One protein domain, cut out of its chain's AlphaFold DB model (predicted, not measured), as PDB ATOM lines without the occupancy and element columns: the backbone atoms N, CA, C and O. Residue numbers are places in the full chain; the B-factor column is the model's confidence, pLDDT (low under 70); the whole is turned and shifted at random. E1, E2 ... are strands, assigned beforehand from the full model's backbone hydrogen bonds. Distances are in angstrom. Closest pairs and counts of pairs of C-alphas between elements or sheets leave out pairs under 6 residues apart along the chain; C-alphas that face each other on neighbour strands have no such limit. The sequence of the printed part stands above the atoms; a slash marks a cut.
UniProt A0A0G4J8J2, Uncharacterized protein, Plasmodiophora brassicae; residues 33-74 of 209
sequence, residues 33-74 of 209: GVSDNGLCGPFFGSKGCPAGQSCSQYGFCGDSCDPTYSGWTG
ATOM      1  N   GLY A  33     315.685 177.258 299.587       76.62
ATOM      2  CA  GLY A  33     316.398 178.476 299.976       76.62
ATOM      3  C   GLY A  33     315.548 179.523 300.709       76.62
ATOM      4  O   GLY A  33     314.334 179.392 300.870       76.62
ATOM      5  N   VAL A  34     316.214 180.592 301.131       82.25
ATOM      6  CA  VAL A  34     315.573 181.751 301.759       82.25
ATOM      7  C   VAL A  34     314.669 182.456 300.744       82.25
ATOM      8  O   VAL A  34     314.964 182.482 299.549       82.25
ATOM      9  N   SER A  35     313.536 182.970 301.208       83.75
ATOM     10  CA  SER A  35     312.634 183.778 300.398       83.75
ATOM     11  C   SER A  35     313.130 185.211 300.263       83.75
ATOM     12  O   SER A  35     313.324 185.893 301.266       83.75
ATOM     13  N   ASP A  36     313.239 185.689 299.027       85.12
ATOM     14  CA  ASP A  36     313.598 187.082 298.728       85.12
ATOM     15  C   ASP A  36     312.375 188.018 298.708       85.12
ATOM     16  O   ASP A  36     312.508 189.235 298.788       85.12
ATOM     17  N   ASN A  37     311.168 187.448 298.619       86.12
ATOM     18  CA  ASN A  37     309.912 188.194 298.473       86.12
ATOM     19  C   ASN A  37     309.096 188.254 299.776       86.12
ATOM     20  O   ASN A  37     307.936 188.659 299.751       86.12
ATOM     21  N   GLY A  38     309.664 187.788 300.894       86.50
ATOM     22  CA  GLY A  38     308.970 187.721 302.183       86.50
ATOM     23  C   GLY A  38     307.847 186.679 302.241       86.50
ATOM     24  O   GLY A  38     306.969 186.790 303.087       86.50
ATOM     25  N   LEU A  39     307.853 185.680 301.351       88.44
ATOM     26  CA  LEU A  39     306.862 184.594 301.304       88.44
ATOM     27  C   LEU A  39     307.474 183.261 301.733       88.44
ATOM     28  O   LEU A  39     308.515 182.873 301.216       88.44
ATOM     29  N   CYS A  40     306.827 182.518 302.615       89.19
ATOM     30  CA  CYS A  40     307.401 181.324 303.230       89.19
ATOM     31  C   CYS A  40     306.397 180.182 303.364       89.19
ATOM     32  O   CYS A  40     305.186 180.371 303.314       89.19
ATOM     33  N   GLY A  41     306.905 178.969 303.565       84.56
ATOM     34  CA  GLY A  41     306.074 177.792 303.800       84.56
ATOM     35  C   GLY A  41     305.696 177.020 302.529       84.56
ATOM     36  O   GLY A  41     306.131 177.348 301.419       84.56
ATOM     37  N   PRO A  42     304.919 175.932 302.678       80.69
ATOM     38  CA  PRO A  42     304.805 174.870 301.673       80.69
ATOM     39  C   PRO A  42     304.182 175.340 300.356       80.69
ATOM     40  O   PRO A  42     304.578 174.887 299.284       80.69
ATOM     41  N   PHE A  43     303.260 176.301 300.424       79.56
ATOM     42  CA  PHE A  43     302.608 176.876 299.247       79.56
ATOM     43  C   PHE A  43     303.542 177.752 298.403       79.56
ATOM     44  O   PHE A  43     303.304 177.928 297.211       79.56
ATOM     45  N   PHE A  44     304.631 178.249 298.991       82.56
ATOM     46  CA  PHE A  44     305.572 179.168 298.352       82.56
ATOM     47  C   PHE A  44     306.907 178.490 298.036       82.56
ATOM     48  O   PHE A  44     307.972 179.083 298.165       82.56
ATOM     49  N   GLY A  45     306.862 177.215 297.638       80.06
ATOM     50  CA  GLY A  45     308.067 176.437 297.338       80.06
ATOM     51  C   GLY A  45     308.843 176.035 298.590       80.06
ATOM     52  O   GLY A  45     310.053 175.828 298.519       80.06
ATOM     53  N   SER A  46     308.141 175.944 299.725       81.56
ATOM     54  CA  SER A  46     308.688 175.573 301.032       81.56
ATOM     55  C   SER A  46     309.849 176.478 301.471       81.56
ATOM     56  O   SER A  46     310.753 176.057 302.173       81.56
ATOM     57  N   LYS A  47     309.859 177.739 301.037       85.94
ATOM     58  CA  LYS A  47     310.949 178.672 301.343       85.94
ATOM     59  C   LYS A  47     310.935 179.071 302.818       85.94
ATOM     60  O   LYS A  47     309.865 179.222 303.414       85.94
ATOM     61  N   GLY A  48     312.127 179.240 303.380       86.00
ATOM     62  CA  GLY A  48     312.325 179.783 304.725       86.00
ATOM     63  C   GLY A  48     312.373 181.311 304.724       86.00
ATOM     64  O   GLY A  48     312.616 181.933 303.688       86.00
ATOM     65  N   CYS A  49     312.161 181.913 305.891       86.06
ATOM     66  CA  CYS A  49     312.332 183.352 306.071       86.06
ATOM     67  C   CYS A  49     313.806 183.737 306.264       86.06
ATOM     68  O   CYS A  49     314.609 182.889 306.667       86.06
ATOM     69  N   PRO A  50     314.181 184.997 305.967       84.38
ATOM     70  CA  PRO A  50     315.500 185.515 306.305       84.38
ATOM     71  C   PRO A  50     315.753 185.442 307.817       84.38
ATOM     72  O   PRO A  50     314.818 185.391 308.617       84.38
ATOM     73  N   ALA A  51     317.027 185.458 308.213       78.31
ATOM     74  CA  ALA A  51     317.407 185.416 309.624       78.31
ATOM     75  C   ALA A  51     316.730 186.550 310.420       78.31
ATOM     76  O   ALA A  51     316.761 187.705 309.998       78.31
ATOM     77  N   GLY A  52     316.133 186.205 311.566       73.56
ATOM     78  CA  GLY A  52     315.402 187.142 312.429       73.56
ATOM     79  C   GLY A  52     313.905 187.277 312.128       73.56
ATOM     80  O   GLY A  52     313.226 188.003 312.845       73.56
ATOM     81  N   GLN A  53     313.377 186.574 311.119       81.50
ATOM     82  CA  GLN A  53     311.951 186.588 310.781       81.50
ATOM     83  C   GLN A  53     311.308 185.209 310.935       81.50
ATOM     84  O   GLN A  53     311.911 184.175 310.636       81.50
ATOM     85  N   SER A  54     310.046 185.208 311.347       83.75
ATOM     86  CA  SER A  54     309.204 184.024 311.486       83.75
ATOM     87  C   SER A  54     308.226 183.907 310.322       83.75
ATOM     88  O   SER A  54     307.737 184.904 309.794       83.75
ATOM     89  N   CYS A  55     307.909 182.667 309.948       84.12
ATOM     90  CA  CYS A  55     306.889 182.390 308.946       84.12
ATOM     91  C   CYS A  55     305.494 182.356 309.584       84.12
ATOM     92  O   CYS A  55     305.221 181.509 310.434       84.12
ATOM     93  N   SER A  56     304.604 183.255 309.166       81.69
ATOM     94  CA  SER A  56     303.197 183.243 309.574       81.69
ATOM     95  C   SER A  56     302.432 182.067 308.961       81.69
ATOM     96  O   SER A  56     302.804 181.512 307.927       81.69
ATOM     97  N   GLN A  57     301.271 181.754 309.541       79.19
ATOM     98  CA  GLN A  57     300.335 180.767 308.987       79.19
ATOM     99  C   GLN A  57     299.821 181.114 307.578       79.19
ATOM    100  O   GLN A  57     299.368 180.237 306.847       79.19
ATOM    101  N   TYR A  58     299.895 182.390 307.196       82.38
ATOM    102  CA  TYR A  58     299.502 182.877 305.874       82.38
ATOM    103  C   TYR A  58     300.646 182.804 304.852       82.38
ATOM    104  O   TYR A  58     300.448 183.147 303.689       82.38
ATOM    105  N   GLY A  59     301.827 182.340 305.274       88.38
ATOM    106  CA  GLY A  59     303.005 182.184 304.432       88.38
ATOM    107  C   GLY A  59     303.726 183.492 304.127       88.38
ATOM    108  O   GLY A  59     304.272 183.649 303.041       88.38
ATOM    109  N   PHE A  60     303.740 184.419 305.085       88.00
ATOM    110  CA  PHE A  60     304.537 185.649 305.040       88.00
ATOM    111  C   PHE A  60     305.609 185.645 306.122       88.00
ATOM    112  O   PHE A  60     305.369 185.121 307.208       88.00
ATOM    113  N   CYS A  61     306.755 186.248 305.830       87.44
ATOM    114  CA  CYS A  61     307.830 186.490 306.779       87.44
ATOM    115  C   CYS A  61     307.622 187.817 307.509       87.44
ATOM    116  O   CYS A  61     307.345 188.832 306.872       87.44
ATOM    117  N   GLY A  62     307.781 187.809 308.830       82.19
ATOM    118  CA  GLY A  62     307.659 189.000 309.666       82.19
ATOM    119  C   GLY A  62     308.351 188.833 311.012       82.19
ATOM    120  O   GLY A  62     308.895 187.769 311.314       82.19
ATOM    121  N   ASP A  63     308.359 189.902 311.799       78.62
ATOM    122  CA  ASP A  63     309.113 189.955 313.046       78.62
ATOM    123  C   ASP A  63     308.473 189.069 314.122       78.62
ATOM    124  O   ASP A  63     307.261 189.069 314.339       78.62
ATOM    125  N   SER A  64     309.311 188.303 314.821       63.59
ATOM    126  CA  SER A  64     308.887 187.296 315.800       63.59
ATOM    127  C   SER A  64     308.225 187.863 317.062       63.59
ATOM    128  O   SER A  64     307.778 187.075 317.894       63.59
ATOM    129  N   CYS A  65     308.159 189.192 317.222       53.72
ATOM    130  CA  CYS A  65     307.475 189.850 318.341       53.72
ATOM    131  C   CYS A  65     306.087 190.405 318.018       53.72
ATOM    132  O   CYS A  65     305.472 191.030 318.880       53.72
ATOM    133  N   ASP A  66     305.557 190.147 316.824       52.47
ATOM    134  CA  ASP A  66     304.159 190.447 316.541       52.47
ATOM    135  C   ASP A  66     303.259 189.282 317.020       52.47
ATOM    136  O   ASP A  66     303.489 188.127 316.637       52.47
ATOM    137  N   PRO A  67     302.214 189.528 317.836       53.78
ATOM    138  CA  PRO A  67     301.272 188.486 318.257       53.78
ATOM    139  C   PRO A  67     300.538 187.822 317.079       53.78
ATOM    140  O   PRO A  67     300.122 186.664 317.181       53.78
ATOM    141  N   THR A  68     300.425 188.497 315.931       51.50
ATOM    142  CA  THR A  68     299.901 187.910 314.687       51.50
ATOM    143  C   THR A  68     300.857 186.899 314.047       51.50
ATOM    144  O   THR A  68     300.426 186.080 313.234       51.50
ATOM    145  N   TYR A  69     302.127 186.904 314.464       54.59
ATOM    146  CA  TYR A  69     303.176 185.955 314.090       54.59
ATOM    147  C   TYR A  69     303.465 184.921 315.186       54.59
ATOM    148  O   TYR A  69     304.456 184.193 315.079       54.59
ATOM    149  N   SER A  70     302.598 184.818 316.208       52.66
ATOM    150  CA  SER A  70     302.665 183.771 317.233       52.66
ATOM    151  C   SER A  70     302.844 182.401 316.572       52.66
ATOM    152  O   SER A  70     302.004 181.904 315.822       52.66
ATOM    153  N   GLY A  71     304.055 181.879 316.771       51.66
ATOM    154  CA  GLY A  71     304.692 180.925 315.884       51.66
ATOM    155  C   GLY A  71     303.845 179.698 315.600       51.66
ATOM    156  O   GLY A  71     303.291 179.060 316.498       51.66
ATOM    157  N   TRP A  72     303.842 179.317 314.327       41.34
ATOM    158  CA  TRP A  72     303.490 177.972 313.913       41.34
ATOM    159  C   TRP A  72     304.500 176.999 314.551       41.34
ATOM    160  O   TRP A  72     305.529 176.672 313.972       41.34
ATOM    161  N   THR A  73     304.228 176.554 315.777       43.41
ATOM    162  CA  THR A  73     305.007 175.545 316.522       43.41
ATOM    163  C   THR A  73     304.603 174.130 316.105       43.41
ATOM    164  O   THR A  73     304.477 173.215 316.918       43.41
ATOM    165  N   GLY A  74     304.376 173.935 314.804       38.44
ATOM    166  CA  GLY A  74     304.262 172.597 314.242       38.44
ATOM    167  C   GLY A  74     305.560 171.813 314.482       38.44
ATOM    168  O   GLY A  74     306.619 172.417 314.651       38.44
TER     169      GLY A  74
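This is residues 33 to 74 of the 209 residues of an uncharacterized protein of Plasmodiophora brassicae (UniProt A0A0G4J8J2). The domain has little regular structure: a long looping stretch, residues 33 to 52, leads into one small hairpin of strands E1 and E2, and a loose tail, residues 64 to 74, follows it. The printed part has 42 residues with no named helix and two named strands, E1 then E2, antiparallel neighbours in one sheet; the class is all strand, though under half of the residues are in named elements. The whole is compact, with a radius of gyration of the C-alphas of 9.2 A and spans of 25 by 18 by 14 A.

E1, residues 53 to 55, and E2, residues 61 to 63, form a hairpin with a tight link of 5 residues. They are antiparallel, with 131 degrees between their directions. C-alphas 55 and 61 face each other at 4.7 A. N 54 and O 62, 2.8 A apart, and N 62 and O 54, 3.1 A apart, are within hydrogen-bond range.

The printed part begins at C-alpha 33, (316.398, 178.476, 299.976). E1 begins at C-alpha 53, (311.951, 186.588, 310.781), and measures 6.8 A from first to last C-alpha. E2 measures 7.3 A and ends at C-alpha 63, (309.113, 189.955, 313.046).

The C-alphas of Gly 33 and Pro 67, the two farthest apart, are 25.8 A apart. The printed part has no cut. Its mean pLDDT is 74.7, and residues 64 to 74 are under 70.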